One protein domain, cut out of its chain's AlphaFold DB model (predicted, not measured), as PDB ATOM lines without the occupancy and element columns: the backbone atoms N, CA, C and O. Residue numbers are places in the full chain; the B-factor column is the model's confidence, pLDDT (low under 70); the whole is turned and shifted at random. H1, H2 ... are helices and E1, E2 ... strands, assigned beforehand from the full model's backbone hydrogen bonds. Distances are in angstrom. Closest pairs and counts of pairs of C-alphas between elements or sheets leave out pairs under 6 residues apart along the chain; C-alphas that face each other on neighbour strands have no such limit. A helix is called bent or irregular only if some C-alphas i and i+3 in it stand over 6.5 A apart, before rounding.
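This is residues 3 to 118 of the 139 residues of the protein "His-Xaa-Ser system radical SAM maturase HxsC" of Prevotella copri (UniProt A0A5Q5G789). Two parallel strands, E1 and E2, stand side by side as a small sheet, and two longer helices, H1 and H4, lie side by side over one face of it, while the short helix H5 sits next to E2. The two short helices H2 and H3 lie well out from this core, and the long stretch of residues 89 to 118, with no named element, starts beside E2, where residues 89 to 90 pair with residues 73 to 74, and then loops away from the sheet. The printed part has 116 residues with five named helices and two named strands, in the order H1, E1, H2, H3, H4, E2, H5; the class is mixed, helices and strands, with 52 residues, under half, in named elements. The whole is compact, with a radius of gyration of the C-alphas of 14.6 A, and a rounded outline spanning 43 by 34 by 24 A.

E1 is residues 27 to 32, 16.7 A from first to last C-alpha, and E2 is residues 70 to 74, 13.0 A. H4 is residues 54 to 66, 17.5 A long. H1 is residues 8 to 21, 20.0 A long, from C-alpha 8 at (19.350, 90.731, 126.861) to C-alpha 21 at (0.408, 84.218, 127.475). H1 is irregular, with C-alphas 9 and 12 at 7.6 A. H5, residues 83 to 88, ends with C-alpha 88 at (19.528, 76.203, 136.232); it is irregular, but only just, with C-alphas 84 and 87 at 6.9 A. H2 is residues 38 to 41 and H3 residues 43 to 46.

E1 and E2 are parallel neighbours at 18 degrees, with N 30 and O 72 at 2.8 A and N 72 and O 28 at 2.9 A, both within hydrogen-bond range. E1, then H2, H3 and H4, then E2 form a strand-helix-strand unit, two parallel neighbour strands with helices between them along the chain. H4 and E2 come closest at the C-alphas of Ser 65 and Thr 71, 5.9 A apart, and H4 and E1 are near each other, with 9 pairs of C-alphas within 10 A. H1 and H4 touch, closest at the C-alphas of Pro 12 and Ala 60, 4.3 A apart, at a shallow tilt of 14 degrees, the same way. H5 and H4 are close but not clearly touching; their closest C-alphas, of Arg 58 and Leu 85, are 6.8 A apart. The closest C-alphas of E2 and H5, of Tyr 72 and Phe 88, are 4.9 A apart, and residues 89 to 90 pair in parallel with residues 73 to 74 of E2. H2 and H3 are close but not clearly touching, with the C-alphas of Ala 39 and Leu 46 closest at 6.9 A; both are apart from H1, E2 and H5. In H4 every O i to N i+4 pair is within hydrogen-bond range, against 8 of 10 in H1 and 0 of 2 in H5, where 2 of 3 O i to N i+3 pairs are within range; H2 and H3 are too short for an O i to N i+4 pair.

The two C-alphas farthest apart, of Pro 23 and Ser 102, are 44.6 A from each other. The printed part has no cut, and no link between named elements is long. In residues 89 to 118, residues 98 to 99 pair antiparallel with residues 116 to 117. The mean pLDDT of the printed part is 91.7, and residues 93 to 98 are under 70.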
ATOM      1  N   ILE A   3      20.309  84.572 123.843       96.19
ATOM      2  CA  ILE A   3      20.706  85.831 124.478       96.19
ATOM      3  C   ILE A   3      21.829  86.474 123.673       96.19
ATOM      4  O   ILE A   3      22.854  85.851 123.411       96.19
ATOM      5  N   HIS A   4      21.638  87.738 123.313       95.69
ATOM      6  CA  HIS A   4      22.639  88.578 122.666       95.69
ATOM      7  C   HIS A   4      22.358  90.057 122.980       95.69
ATOM      8  O   HIS A   4      21.346  90.405 123.597       95.69
ATOM      9  N   LYS A   5      23.232  90.961 122.537       96.69
ATOM     10  CA  LYS A   5      23.217  92.398 122.863       96.69
ATOM     11  C   LYS A   5      21.901  93.120 122.549       96.69
ATOM     12  O   LYS A   5      21.569  94.107 123.199       96.69
ATOM     13  N   GLN A   6      21.132  92.635 121.580       96.31
ATOM     14  CA  GLN A   6      19.853  93.248 121.203       96.31
ATOM     15  C   GLN A   6      18.669  92.717 122.025       96.31
ATOM     16  O   GLN A   6      17.612  93.347 122.055       96.31
ATOM     17  N   THR A   7      18.820  91.570 122.691       96.44
ATOM     18  CA  THR A   7      17.725  90.880 123.384       96.44
ATOM     19  C   THR A   7      17.869  90.858 124.898       96.44
ATOM     20  O   THR A   7      16.848  90.809 125.582       96.44
ATOM     21  N   TYR A   8      19.091  90.945 125.434       97.94
ATOM     22  CA  TYR A   8      19.350  90.731 126.861       97.94
ATOM     23  C   TYR A   8      18.545  91.668 127.784       97.94
ATOM     24  O   TYR A   8      17.988  91.226 128.783       97.94
ATOM     25  N   LYS A   9      18.366  92.941 127.404       98.00
ATOM     26  CA  LYS A   9      17.578  93.912 128.191       98.00
ATOM     27  C   LYS A   9      16.102  93.550 128.324       98.00
ATOM     28  O   LYS A   9      15.415  94.096 129.181       98.00
ATOM     29  N   ARG A  10      15.600  92.697 127.427       97.88
ATOM     30  CA  ARG A  10      14.190  92.309 127.342       97.88
ATOM     31  C   ARG A  10      13.904  90.946 127.966       97.88
ATOM     32  O   ARG A  10      12.761  90.500 127.897       97.88
ATOM     33  N   LEU A  11      14.908  90.270 128.538       98.25
ATOM     34  CA  LEU A  11      14.720  88.944 129.135       98.25
ATOM     35  C   LEU A  11      13.635  88.944 130.221       98.25
ATOM     36  O   LEU A  11      12.763  88.076 130.139       98.25
ATOM     37  N   PRO A  12      13.592  89.910 131.165       98.25
ATOM     38  CA  PRO A  12      12.555  89.920 132.196       98.25
ATOM     39  C   PRO A  12      11.154  90.126 131.611       98.25
ATOM     40  O   PRO A  12      10.213  89.433 131.985       98.25
ATOM     41  N   GLN A  13      11.012  91.028 130.636       98.31
ATOM     42  CA  GLN A  13       9.734  91.299 129.973       98.31
ATOM     43  C   GLN A  13       9.278  90.105 129.133       98.31
ATOM     44  O   GLN A  13       8.084  89.825 129.075       98.31
ATOM     45  N   LEU A  14      10.202  89.384 128.486       97.88
ATOM     46  CA  LEU A  14       9.848  88.153 127.786       97.88
ATOM     47  C   LEU A  14       9.406  87.074 128.773       97.88
ATOM     48  O   LEU A  14       8.415  86.402 128.512       97.88
ATOM     49  N   ALA A  15      10.123  86.898 129.879       98.00
ATOM     50  CA  ALA A  15       9.779  85.928 130.910       98.00
ATOM     51  C   ALA A  15       8.373  86.192 131.474       98.00
ATOM     52  O   ALA A  15       7.549  85.280 131.563       98.00
ATOM     53  N   ASP A  16       8.061  87.457 131.755       97.88
ATOM     54  CA  ASP A  16       6.729  87.859 132.189       97.88
ATOM     55  C   ASP A  16       5.663  87.630 131.105       97.88
ATOM     56  O   ASP A  16       4.602  87.073 131.384       97.88
ATOM     57  N   TYR A  17       5.967  87.959 129.847       98.00
ATOM     58  CA  TYR A  17       5.077  87.685 128.720       98.00
ATOM     59  C   TYR A  17       4.807  86.185 128.543       98.00
ATOM     60  O   TYR A  17       3.660  85.798 128.320       98.00
ATOM     61  N   ILE A  18       5.837  85.342 128.666       97.75
ATOM     62  CA  ILE A  18       5.709  83.885 128.562       97.75
ATOM     63  C   ILE A  18       4.736  83.374 129.620       97.75
ATOM     64  O   ILE A  18       3.782  82.679 129.279       97.75
ATOM     65  N   TYR A  19       4.942  83.761 130.877       96.62
ATOM     66  CA  TYR A  19       4.089  83.327 131.979       96.62
ATOM     67  C   TYR A  19       2.610  83.682 131.759       96.62
ATOM     68  O   TYR A  19       1.739  82.848 131.982       96.62
ATOM     69  N   HIS A  20       2.323  84.895 131.282       96.62
ATOM     70  CA  HIS A  20       0.944  85.355 131.109       96.62
ATOM     71  C   HIS A  20       0.249  84.808 129.856       96.62
ATOM     72  O   HIS A  20      -0.975  84.706 129.841       96.62
ATOM     73  N   ASN A  21       0.996  84.484 128.794       97.81
ATOM     74  CA  ASN A  21       0.408  84.218 127.475       97.81
ATOM     75  C   ASN A  21       0.573  82.773 126.992       97.81
ATOM     76  O   ASN A  21      -0.051  82.392 126.003       97.81
ATOM     77  N   PHE A  22       1.392  81.957 127.660       96.06
ATOM     78  CA  PHE A  22       1.655  80.575 127.255       96.06
ATOM     79  C   PHE A  22       1.205  79.610 128.360       96.06
ATOM     80  O   PHE A  22       2.043  79.072 129.081       96.06
ATOM     81  N   PRO A  23      -0.108  79.339 128.490       88.94
ATOM     82  CA  PRO A  23      -0.672  78.584 129.616       88.94
ATOM     83  C   PRO A  23      -0.195  77.126 129.712       88.94
ATOM     84  O   PRO A  23      -0.354  76.496 130.751       88.94
ATOM     85  N   PHE A  24       0.392  76.586 128.643       94.19
ATOM     86  CA  PHE A  24       0.882  75.207 128.578       94.19
ATOM     87  C   PHE A  24       2.407  75.114 128.477       94.19
ATOM     88  O   PHE A  24       2.940  74.052 128.153       94.19
ATOM     89  N   VAL A  25       3.127  76.215 128.710       96.44
ATOM     90  CA  VAL A  25       4.589  76.167 128.732       96.44
ATOM     91  C   VAL A  25       5.049  75.365 129.948       96.44
ATOM     92  O   VAL A  25       4.786  75.720 131.091       96.44
ATOM     93  N   THR A  26       5.735  74.255 129.700       95.06
ATOM     94  CA  THR A  26       6.294  73.410 130.765       95.06
ATOM     95  C   THR A  26       7.745  73.760 131.063       95.06
ATOM     96  O   THR A  26       8.205  73.604 132.194       95.06
ATOM     97  N   GLN A  27       8.461  74.243 130.044       96.44
ATOM     98  CA  GLN A  27       9.884  74.516 130.120       96.44
ATOM     99  C   GLN A  27      10.317  75.686 129.234       96.44
ATOM    100  O   GLN A  27       9.859  75.831 128.097       96.44
ATOM    101  N   VAL A  28      11.239  76.503 129.743       97.50
ATOM    102  CA  VAL A  28      11.848  77.639 129.041       97.50
ATOM    103  C   VAL A  28      13.362  77.557 129.177       97.50
ATOM    104  O   VAL A  28      13.891  77.473 130.278       97.50
ATOM    105  N   ALA A  29      14.075  77.624 128.055       96.62
ATOM    106  CA  ALA A  29      15.533  77.659 128.050       96.62
ATOM    107  C   ALA A  29      16.052  79.021 127.580       96.62
ATOM    108  O   ALA A  29      15.653  79.517 126.518       96.62
ATOM    109  N   PHE A  30      16.975  79.603 128.335       97.19
ATOM    110  CA  PHE A  30      17.793  80.743 127.943       97.19
ATOM    111  C   PHE A  30      19.152  80.234 127.473       97.19
ATOM    112  O   PHE A  30      19.819  79.501 128.189       97.19
ATOM    113  N   MET A  31      19.556  80.580 126.257       93.94
ATOM    114  CA  MET A  31      20.736  79.996 125.623       93.94
ATOM    115  C   MET A  31      21.749  81.090 125.322       93.94
ATOM    116  O   MET A  31      21.406  82.066 124.648       93.94
ATOM    117  N   GLN A  32      22.987  80.927 125.784       91.19
ATOM    118  CA  GLN A  32      24.075  81.795 125.333       91.19
ATOM    119  C   GLN A  32      24.348  81.543 123.843       91.19
ATOM    120  O   GLN A  32      24.293  80.401 123.372       91.19
ATOM    121  N   MET A  33      24.571  82.624 123.094       90.56
ATOM    122  CA  MET A  33      24.722  82.590 121.641       90.56
ATOM    123  C   MET A  33      26.082  82.014 121.224       90.56
ATOM    124  O   MET A  33      27.123  82.476 121.684       90.56
ATOM    125  N   GLU A  34      26.073  81.065 120.289       86.69
ATOM    126  CA  GLU A  34      27.277  80.623 119.580       86.69
ATOM    127  C   GLU A  34      27.713  81.693 118.561       86.69
ATOM    128  O   GLU A  34      26.884  82.237 117.827       86.69
ATOM    129  N   THR A  35      29.010  81.996 118.455       84.44
ATOM    130  CA  THR A  35      29.503  83.067 117.562       84.44
ATOM    131  C   THR A  35      29.798  82.602 116.129       84.44
ATOM    132  O   THR A  35      30.747  83.071 115.492       84.44
ATOM    133  N   THR A  36      29.016  81.656 115.608       84.44
ATOM    134  CA  THR A  36      29.169  81.090 114.257       84.44
ATOM    135  C   THR A  36      28.041  81.491 113.311       84.44
ATOM    136  O   THR A  36      27.119  82.225 113.668       84.44
ATOM    137  N   GLY A  37      28.144  81.070 112.046       85.38
ATOM    138  CA  GLY A  37      27.136  81.349 111.024       85.38
ATOM    139  C   GLY A  37      26.886  82.850 110.847       85.38
ATOM    140  O   GLY A  37      27.826  83.633 110.716       85.38
ATOM    141  N   LEU A  38      25.612  83.251 110.874       84.62
ATOM    142  CA  LEU A  38      25.196  84.654 110.752       84.62
ATOM    143  C   LEU A  38      25.612  85.519 111.950       84.62
ATOM    144  O   LEU A  38      25.720  86.739 111.810       84.62
ATOM    145  N   ALA A  39      25.873  84.917 113.117       86.31
ATOM    146  CA  ALA A  39      26.366  85.665 114.267       86.31
ATOM    147  C   ALA A  39      27.798  86.164 114.030       86.31
ATOM    148  O   ALA A  39      28.131  87.265 114.455       86.31
ATOM    149  N   LYS A  40      28.622  85.413 113.282       87.62
ATOM    150  CA  LYS A  40      30.008  85.796 112.967       87.62
ATOM    151  C   LYS A  40      30.088  87.105 112.178       87.62
ATOM    152  O   LYS A  40      30.952  87.929 112.454       87.62
ATOM    153  N   THR A  41      29.200  87.308 111.205       89.88
ATOM    154  CA  THR A  41      29.193  88.520 110.367       89.88
ATOM    155  C   THR A  41      28.620  89.739 111.089       89.88
ATOM    156  O   THR A  41      29.009  90.859 110.779       89.88
ATOM    157  N   ASN A  42      27.750  89.528 112.080       92.38
ATOM    158  CA  ASN A  42      27.067  90.584 112.839       92.38
ATOM    159  C   ASN A  42      27.583  90.703 114.281       92.38
ATOM    160  O   ASN A  42      26.915  91.249 115.161       92.38
ATOM    161  N   LEU A  43      28.771  90.165 114.549       90.69
ATOM    162  CA  LEU A  43      29.232  89.930 115.908       90.69
ATOM    163  C   LEU A  43      29.362  91.220 116.722       90.69
ATOM    164  O   LEU A  43      29.002  91.239 117.889       90.69
ATOM    165  N   LYS A  44      29.792  92.323 116.103       91.25
ATOM    166  CA  LYS A  44      29.897  93.638 116.759       91.25
ATOM    167  C   LYS A  44      28.564  94.124 117.354       91.25
ATOM    168  O   LYS A  44      28.545  94.791 118.394       91.25
ATOM    169  N   ASP A  45      27.461  93.778 116.699       94.19
ATOM    170  CA  ASP A  45      26.119  94.232 117.063       94.19
ATOM    171  C   ASP A  45      25.383  93.229 117.954       94.19
ATOM    172  O   ASP A  45      24.427  93.600 118.640       94.19
ATOM    173  N   LEU A  46      25.826  91.969 117.963       94.50
ATOM    174  CA  LEU A  46      25.206  90.878 118.713       94.50
ATOM    175  C   LEU A  46      25.989  90.486 119.967       94.50
ATOM    176  O   LEU A  46      25.381  90.079 120.954       94.50
ATOM    177  N   TRP A  47      27.313  90.598 119.965       94.00
ATOM    178  CA  TRP A  47      28.137  90.149 121.077       94.00
ATOM    179  C   TRP A  47      27.977  91.059 122.294       94.00
ATOM    180  O   TRP A  47      27.987  92.288 122.203       94.00
ATOM    181  N   ILE A  48      27.826  90.415 123.440       95.19
ATOM    182  CA  ILE A  48      27.810  90.990 124.776       95.19
ATOM    183  C   ILE A  48      28.486  89.964 125.682       95.19
ATOM    184  O   ILE A  48      28.269  88.761 125.490       95.19
ATOM    185  N   ASP A  49      29.302  90.419 126.629       95.12
ATOM    186  CA  ASP A  49      29.924  89.510 127.583       95.12
ATOM    187  C   ASP A  49      28.822  88.815 128.404       95.12
ATOM    188  O   ASP A  49      27.938  89.494 128.936       95.12
ATOM    189  N   PRO A  50      28.830  87.474 128.521       94.94
ATOM    190  CA  PRO A  50      27.876  86.761 129.355       94.94
ATOM    191  C   PRO A  50      27.784  87.233 130.804       94.94
ATOM    192  O   PRO A  50      26.725  87.112 131.420       94.94
ATOM    193  N   TYR A  51      28.859  87.813 131.330       96.94
ATOM    194  CA  TYR A  51      28.871  88.404 132.658       96.94
ATOM    195  C   TYR A  51      27.954  89.634 132.758       96.94
ATOM    196  O   TYR A  51      27.261  89.814 133.763       96.94
ATOM    197  N   ASP A  52      27.896  90.443 131.697       97.50
ATOM    198  CA  ASP A  52      27.259  91.765 131.697       97.50
ATOM    199  C   ASP A  52      25.727  91.711 131.729       97.50
ATOM    200  O   ASP A  52      25.090  92.676 132.147       97.50
ATOM    201  N   TYR A  53      25.115  90.601 131.304       97.44
ATOM    202  CA  TYR A  53      23.654  90.436 131.309       97.44
ATOM    203  C   TYR A  53      23.123  89.569 132.453       97.44
ATOM    204  O   TYR A  53      21.944  89.198 132.467       97.44
ATOM    205  N   ASN A  54      23.968  89.215 133.424       97.75
ATOM    206  CA  ASN A  54      23.572  88.356 134.539       97.75
ATOM    207  C   ASN A  54      22.401  88.923 135.345       97.75
ATOM    208  O   ASN A  54      21.602  88.151 135.870       97.75
ATOM    209  N   LYS A  55      22.266  90.253 135.422       98.31
ATOM    210  CA  LYS A  55      21.138  90.897 136.098       98.31
ATOM    211  C   LYS A  55      19.813  90.532 135.426       98.31
ATOM    212  O   LYS A  55      18.910  90.020 136.083       98.31
ATOM    213  N   GLU A  56      19.702  90.761 134.124       98.62
ATOM    214  CA  GLU A  56      18.487  90.499 133.356       98.62
ATOM    215  C   GLU A  56      18.194  89.004 133.250       98.62
ATOM    216  O   GLU A  56      17.039  88.588 133.353       98.62
ATOM    217  N   LEU A  57      19.238  88.188 133.084       98.50
ATOM    218  CA  LEU A  57      19.108  86.737 133.087       98.50
ATOM    219  C   LEU A  57      18.561  86.236 134.425       98.50
ATOM    220  O   LEU A  57      17.626  85.440 134.441       98.50
ATOM    221  N   ARG A  58      19.106  86.728 135.540       98.50
ATOM    222  CA  ARG A  58      18.661  86.376 136.890       98.50
ATOM    223  C   ARG A  58      17.195  86.711 137.104       98.50
ATOM    224  O   ARG A  58      16.434  85.850 137.533       98.50
ATOM    225  N   GLU A  59      16.797  87.940 136.794       98.50
ATOM    226  CA  GLU A  59      15.405  88.381 136.924       98.50
ATOM    227  C   GLU A  59      14.459  87.487 136.109       98.50
ATOM    228  O   GLU A  59      13.452  87.018 136.634       98.50
ATOM    229  N   ALA A  60      14.812  87.183 134.858       98.50
ATOM    230  CA  ALA A  60      14.012  86.338 133.977       98.50
ATOM    231  C   ALA A  60      13.907  84.881 134.464       98.50
ATOM    232  O   ALA A  60      12.815  84.307 134.479       98.50
ATOM    233  N   VAL A  61      15.032  84.286 134.869       98.44
ATOM    234  CA  VAL A  61      15.104  82.889 135.327       98.44
ATOM    235  C   VAL A  61      14.326  82.701 136.620       98.44
ATOM    236  O   VAL A  61      13.485  81.804 136.708       98.44
ATOM    237  N   LEU A  62      14.556  83.566 137.607       98.25
ATOM    238  CA  LEU A  62      13.880  83.471 138.897       98.25
ATOM    239  C   LEU A  62      12.383  83.768 138.772       98.25
ATOM    240  O   LEU A  62      11.588  83.107 139.432       98.25
ATOM    241  N   LEU A  63      11.976  84.697 137.900       98.19
ATOM    242  CA  LEU A  63      10.560  84.971 137.638       98.19
ATOM    243  C   LEU A  63       9.823  83.718 137.152       98.19
ATOM    244  O   LEU A  63       8.754  83.404 137.676       98.19
ATOM    245  N   LEU A  64      10.381  82.992 136.180       98.25
ATOM    246  CA  LEU A  64       9.761  81.774 135.645       98.25
ATOM    247  C   LEU A  64       9.809  80.624 136.656       98.25
ATOM    248  O   LEU A  64       8.784  79.988 136.907       98.25
ATOM    249  N   SER A  65      10.964  80.406 137.289       97.75
ATOM    250  CA  SER A  65      11.152  79.348 138.287       97.75
ATOM    251  C   SER A  65      10.211  79.504 139.482       97.75
ATOM    252  O   SER A  65       9.554  78.546 139.881       97.75
ATOM    253  N   ASN A  66      10.085  80.716 140.032       96.94
ATOM    254  CA  ASN A  66       9.208  80.992 141.178       96.94
ATOM    255  C   ASN A  66       7.721  80.802 140.854       96.94
ATOM    256  O   ASN A  66       6.902  80.668 141.758       96.94
ATOM    257  N   ARG A  67       7.365  80.791 139.569       95.81
ATOM    258  CA  ARG A  67       6.005  80.560 139.071       95.81
ATOM    259  C   ARG A  67       5.782  79.113 138.613       95.81
ATOM    260  O   ARG A  67       4.762  78.821 137.997       95.81
ATOM    261  N   GLY A  68       6.719  78.213 138.918       95.94
ATOM    262  CA  GLY A  68       6.615  76.782 138.633       95.94
ATOM    263  C   GLY A  68       6.946  76.386 137.192       95.94
ATOM    264  O   GLY A  68       6.701  75.243 136.816       95.94
ATOM    265  N   ILE A  69       7.503  77.291 136.378       97.88
ATOM    266  CA  ILE A  69       7.954  76.963 135.021       97.88
ATOM    267  C   ILE A  69       9.391  76.447 135.091       97.88
ATOM    268  O   ILE A  69      10.299  77.145 135.559       97.88
ATOM    269  N   THR A  70       9.616  75.238 134.573       97.81
ATOM    270  CA  THR A  70      10.956  74.642 134.528       97.81
ATOM    271  C   THR A  70      11.859  75.516 133.669       97.81
ATOM    272  O   THR A  70      11.581  75.741 132.492       97.81
ATOM    273  N   THR A  71      12.939  76.038 134.242       97.94
ATOM    274  CA  THR A  71      13.790  77.004 133.544       97.94
ATOM    275  C   THR A  71      15.211  76.482 133.430       97.94
ATOM    276  O   THR A  71      15.762  75.963 134.396       97.94
ATOM    277  N   TYR A  72      15.804  76.630 132.250       97.50
ATOM    278  CA  TYR A  72      17.163  76.187 131.974       97.50
ATOM    279  C   TYR A  72      18.029  77.311 131.423       97.50
ATOM    280  O   TYR A  72      17.552  78.194 130.707       97.50
ATOM    281  N   ILE A  73      19.323  77.230 131.709       96.69
ATOM    282  CA  ILE A  73      20.368  78.036 131.089       96.69
ATOM    283  C   ILE A  73      21.268  77.085 130.301       96.69
ATOM    284  O   ILE A  73      21.890  76.186 130.864       96.69
ATOM    285  N   TYR A  74      21.334  77.264 128.989       93.62
ATOM    286  CA  TYR A  74      22.171  76.453 128.111       93.62
ATOM    287  C   TYR A  74      23.395  77.232 127.652       93.62
ATOM    288  O   TYR A  74      23.357  78.458 127.499       93.62
ATOM    289  N   ASN A  75      24.460  76.483 127.376       89.94
ATOM    290  CA  ASN A  75      25.718  76.970 126.808       89.94
ATOM    291  C   ASN A  75      26.448  77.991 127.697       89.94
ATOM    292  O   ASN A  75      27.223  78.805 127.199       89.94
ATOM    293  N   ALA A  76      26.167  77.979 129.000       91.81
ATOM    294  CA  ALA A  76      26.748  78.910 129.952       91.81
ATOM    295  C   ALA A  76      27.934  78.303 130.698       91.81
ATOM    296  O   ALA A  76      27.903  77.145 131.119       91.81
ATOM    297  N   GLN A  77      28.954  79.127 130.927       93.44
ATOM    298  CA  GLN A  77      30.071  78.778 131.793       93.44
ATOM    299  C   GLN A  77      29.720  79.118 133.244       93.44
ATOM    300  O   GLN A  77      29.392  80.261 133.567       93.44
ATOM    301  N   LEU A  78      29.824  78.136 134.143       94.81
ATOM    302  CA  LEU A  78      29.396  78.279 135.544       94.81
ATOM    303  C   LEU A  78      30.177  79.348 136.325       94.81
ATOM    304  O   LEU A  78      29.645  79.918 137.275       94.81
ATOM    305  N   CYS A  79      31.416  79.639 135.920       94.88
ATOM    306  CA  CYS A  79      32.229  80.715 136.491       94.88
ATOM    307  C   CYS A  79      31.765  82.117 136.091       94.88
ATOM    308  O   CYS A  79      32.046  83.070 136.809       94.88
ATOM    309  N   VAL A  80      31.005  82.249 135.005       95.50
ATOM    310  CA  VAL A  80      30.416  83.531 134.601       95.50
ATOM    311  C   VAL A  80      29.060  83.754 135.263       95.50
ATOM    312  O   VAL A  80      28.663  84.896 135.485       95.50
ATOM    313  N   LEU A  81      28.354  82.676 135.603       96.38
ATOM    314  CA  LEU A  81      27.056  82.754 136.260       96.38
ATOM    315  C   LEU A  81      27.189  83.053 137.768       96.38
ATOM    316  O   LEU A  81      28.033  82.456 138.451       96.38
ATOM    317  N   PRO A  82      26.291  83.889 138.327       95.88
ATOM    318  CA  PRO A  82      26.083  83.994 139.764       95.88
ATOM    319  C   PRO A  82      25.788  82.611 140.368       95.88
ATOM    320  O   PRO A  82      25.096  81.818 139.721       95.88
ATOM    321  N   PRO A  83      26.245  82.308 141.600       94.62
ATOM    322  CA  PRO A  83      26.053  80.995 142.223       94.62
ATOM    323  C   PRO A  83      24.600  80.509 142.219       94.62
ATOM    324  O   PRO A  83      24.338  79.355 141.900       94.62
ATOM    325  N   GLU A  84      23.654  81.411 142.477       95.94
ATOM    326  CA  GLU A  84      22.212  81.140 142.466       95.94
ATOM    327  C   GLU A  84      21.643  80.740 141.096       95.94
ATOM    328  O   GLU A  84      20.586  80.117 141.039       95.94
ATOM    329  N   LEU A  85      22.326  81.064 139.991       97.06
ATOM    330  CA  LEU A  85      21.900  80.679 138.643       97.06
ATOM    331  C   LEU A  85      22.491  79.349 138.172       97.06
ATOM    332  O   LEU A  85      21.970  78.749 137.231       97.06
ATOM    333  N   ARG A  86      23.551  78.857 138.821       95.56
ATOM    334  CA  ARG A  86      24.226  77.607 138.437       95.56
ATOM    335  C   ARG A  86      23.301  76.381 138.447       95.56
ATOM    336  O   ARG A  86      23.395  75.618 137.493       95.56
ATOM    337  N   PRO A  87      22.358  76.206 139.398       95.25
ATOM    338  CA  PRO A  87      21.438  75.062 139.378       95.25
ATOM    339  C   PRO A  87      20.540  74.990 138.132       95.25
ATOM    340  O   PRO A  87      20.068  73.913 137.763       95.25
ATOM    341  N   PHE A  88      20.305  76.128 137.470       96.50
ATOM    342  CA  PHE A  88      19.528  76.203 136.232       96.50
ATOM    343  C   PHE A  88      20.372  75.885 134.996       96.50
ATOM    344  O   PHE A  88      19.816  75.600 133.934       96.50
ATOM    345  N   ALA A  89      21.701  75.933 135.105       94.81
ATOM    346  CA  ALA A  89      22.586  75.614 134.001       94.81
ATOM    347  C   ALA A  89      22.561  74.111 133.706       94.81
ATOM    348  O   ALA A  89      22.607  73.276 134.608       94.81
ATOM    349  N   LYS A  90      22.472  73.761 132.422       90.38
ATOM    350  CA  LYS A  90      22.539  72.374 131.960       90.38
ATOM    351  C   LYS A  90      23.580  72.240 130.866       90.38
ATOM    352  O   LYS A  90      23.618  73.043 129.933       90.38
ATOM    353  N   GLN A  91      24.362  71.171 130.954       83.25
ATOM    354  CA  GLN A  91      25.183  70.705 129.850       83.25
ATOM    355  C   GLN A  91      24.258  70.088 128.791       83.25
ATOM    356  O   GLN A  91      23.856  68.931 128.871       83.25
ATOM    357  N   SER A  92      23.835  70.912 127.835       70.25
ATOM    358  CA  SER A  92      22.864  70.553 126.794       70.25
ATOM    359  C   SER A  92      23.510  70.185 125.455       70.25
ATOM    360  O   SER A  92      22.802  69.987 124.467       70.25
ATOM    361  N   ILE A  93      24.842  70.144 125.395       66.25
ATOM    362  CA  ILE A  93      25.620  69.894 124.181       66.25
ATOM    363  C   ILE A  93      26.468  68.633 124.372       66.25
ATOM    364  O   ILE A  93      26.879  68.287 125.474       66.25
ATOM    365  N   SER A  94      26.664  67.906 123.273       59.75
ATOM    366  CA  SER A  94      27.484  66.700 123.211       59.75
ATOM    367  C   SER A  94      28.956  66.997 123.523       59.75
ATOM    368  O   SER A  94      29.527  67.906 122.924       59.75
ATOM    369  N   GLU A  95      29.591  66.154 124.346       56.59
ATOM    370  CA  GLU A  95      30.980  66.300 124.832       56.59
ATOM    371  C   GLU A  95      32.026  66.578 123.739       56.59
ATOM    372  O   GLU A  95      33.040  67.216 123.995       56.59
ATOM    373  N   TRP A  96      31.787  66.142 122.500       53.28
ATOM    374  CA  TRP A  96      32.712  66.354 121.384       53.28
ATOM    375  C   TRP A  96      32.748  67.795 120.846       53.28
ATOM    376  O   TRP A  96      33.626  68.117 120.045       53.28
ATOM    377  N   LYS A  97      31.801  68.661 121.230       59.22
ATOM    378  CA  LYS A  97      31.743  70.066 120.780       59.22
ATOM    379  C   LYS A  97      32.313  71.057 121.791       59.22
ATOM    380  O   LYS A  97      32.650  72.177 121.392       59.22
ATOM    381  N   ASP A  98      32.431  70.633 123.044       67.31
ATOM    382  CA  ASP A  98      32.827  71.487 124.150       67.31
ATOM    383  C   ASP A  98      34.340  71.408 124.349       67.31
ATOM    384  O   ASP A  98      34.912  70.356 124.638       67.31
ATOM    385  N   VAL A  99      35.012  72.541 124.185       82.81
ATOM    386  CA  VAL A  99      36.422  72.700 124.543       82.81
ATOM    387  C   VAL A  99      36.518  73.371 125.902       82.81
ATOM    388  O   VAL A  99      35.651  74.154 126.280       82.81
ATOM    389  N   TYR A 100      37.588  73.082 126.636       87.50
ATOM    390  CA  TYR A 100      37.931  73.764 127.879       87.50
ATOM    391  C   TYR A 100      39.249  74.507 127.702       87.50
ATOM    392  O   TYR A 100      40.170  74.015 127.053       87.50
ATOM    393  N   LEU A 101      39.333  75.701 128.282       89.75
ATOM    394  CA  LEU A 101      40.559  76.493 128.300       89.75
ATOM    395  C   LEU A 101      41.505  75.972 129.386       89.75
ATOM    396  O   LEU A 101      41.053  75.367 130.356       89.75
ATOM    397  N   SER A 102      42.798  76.285 129.280       90.00
ATOM    398  CA  SER A 102      43.800  75.914 130.295       90.00
ATOM    399  C   SER A 102      43.466  76.449 131.693       90.00
ATOM    400  O   SER A 102      43.708  75.787 132.694       90.00
ATOM    401  N   VAL A 103      42.822  77.619 131.780       92.19
ATOM    402  CA  VAL A 103      42.337  78.179 133.055       92.19
ATOM    403  C   VAL A 103      41.276  77.299 133.731       92.19
ATOM    404  O   VAL A 103      41.054  77.414 134.930       92.19
ATOM    405  N   CYS A 104      40.611  76.404 132.998       91.88
ATOM    406  CA  CYS A 104      39.618  75.492 133.562       91.88
ATOM    407  C   CYS A 104      40.241  74.249 134.213       91.88
ATOM    408  O   CYS A 104      39.508  73.440 134.789       91.88
ATOM    409  N   ASP A 105      41.555  74.054 134.121       91.19
ATOM    410  CA  ASP A 105      42.203  72.868 134.668       91.19
ATOM    411  C   ASP A 105      42.175  72.868 136.204       91.19
ATOM    412  O   ASP A 105      42.478  73.851 136.878       91.19
ATOM    413  N   GLY A 106      41.714  71.746 136.765       90.75
ATOM    414  CA  GLY A 106      41.452  71.602 138.198       90.75
ATOM    415  C   GLY A 106      40.217  72.355 138.716       90.75
ATOM    416  O   GLY A 106      40.071  72.479 139.929       90.75
ATOM    417  N   CYS A 107      39.351  72.896 137.849       93.25
ATOM    418  CA  CYS A 107      38.098  73.528 138.275       93.25
ATOM    419  C   CYS A 107      37.139  72.488 138.872       93.25
ATOM    420  O   CYS A 107      36.849  71.474 138.234       93.25
ATOM    421  N   VAL A 108      36.602  72.767 140.062       93.38
ATOM    422  CA  VAL A 108      35.739  71.816 140.790       93.38
ATOM    423  C   VAL A 108      34.386  71.612 140.110       93.38
ATOM    424  O   VAL A 108      33.816  70.533 140.185       93.38
ATOM    425  N   LEU A 109      33.909  72.621 139.373       90.69
ATOM    426  CA  LEU A 109      32.649  72.555 138.628       90.69
ATOM    427  C   LEU A 109      32.839  72.143 137.158       90.69
ATOM    428  O   LEU A 109      31.905  72.256 136.368       90.69
ATOM    429  N   LYS A 110      34.037  71.693 136.749       88.50
ATOM    430  CA  LYS A 110      34.316  71.334 135.343       88.50
ATOM    431  C   LYS A 110      33.377  70.236 134.833       88.50
ATOM    432  O   LYS A 110      32.947  70.325 133.694       88.50
ATOM    433  N   GLY A 111      33.037  69.255 135.674       85.25
ATOM    434  CA  GLY A 111      32.168  68.129 135.306       85.25
ATOM    435  C   GLY A 111      30.697  68.492 135.067       85.25
ATOM    436  O   GLY A 111      29.981  67.711 134.459       85.25
ATOM    437  N   GLU A 112      30.256  69.668 135.515       86.50
ATOM    438  CA  GLU A 112      28.877  70.156 135.344       86.50
ATOM    439  C   GLU A 112      28.797  71.357 134.387       86.50
ATOM    440  O   GLU A 112      27.717  71.854 134.063       86.50
ATOM    441  N   CYS A 113      29.951  71.871 133.959       88.88
ATOM    442  CA  CYS A 113      30.036  73.060 133.131       88.88
ATOM    443  C   CYS A 113      29.670  72.736 131.676       88.88
ATOM    444  O   CYS A 113      30.032  71.692 131.146       88.88
ATOM    445  N   GLY A 114      29.009  73.670 130.989       81.81
ATOM    446  CA  GLY A 114      28.689  73.530 129.563       81.81
ATOM    447  C   GLY A 114      29.875  73.742 128.614       81.81
ATOM    448  O   GLY A 114      29.664  73.789 127.411       81.81
ATOM    449  N   GLY A 115      31.092  73.942 129.135       86.50
ATOM    450  CA  GLY A 115      32.294  74.200 128.337       86.50
ATOM    451  C   GLY A 115      32.180  75.412 127.406       86.50
ATOM    452  O   GLY A 115      31.393  76.331 127.642       86.50
ATOM    453  N   PHE A 116      33.009  75.441 126.364       85.50
ATOM    454  CA  PHE A 116      32.997  76.465 125.321       85.50
ATOM    455  C   PHE A 116      32.776  75.818 123.961       85.50
ATOM    456  O   PHE A 116      33.336  74.762 123.680       85.50
ATOM    457  N   PHE A 117      32.076  76.501 123.059       82.50
ATOM    458  CA  PHE A 117      32.063  76.078 121.664       82.50
ATOM    459  C   PHE A 117      33.468  76.184 121.065       82.50
ATOM    460  O   PHE A 117      34.082  77.256 121.097       82.50
ATOM    461  N   SER A 118      33.950  75.108 120.439       77.06
ATOM    462  CA  SER A 118      35.222  75.101 119.687       77.06
ATOM    463  C   SER A 118      35.307  76.198 118.617       77.06
ATOM    464  O   SER A 118      36.387  76.630 118.219       77.06
TER     465      SER A 118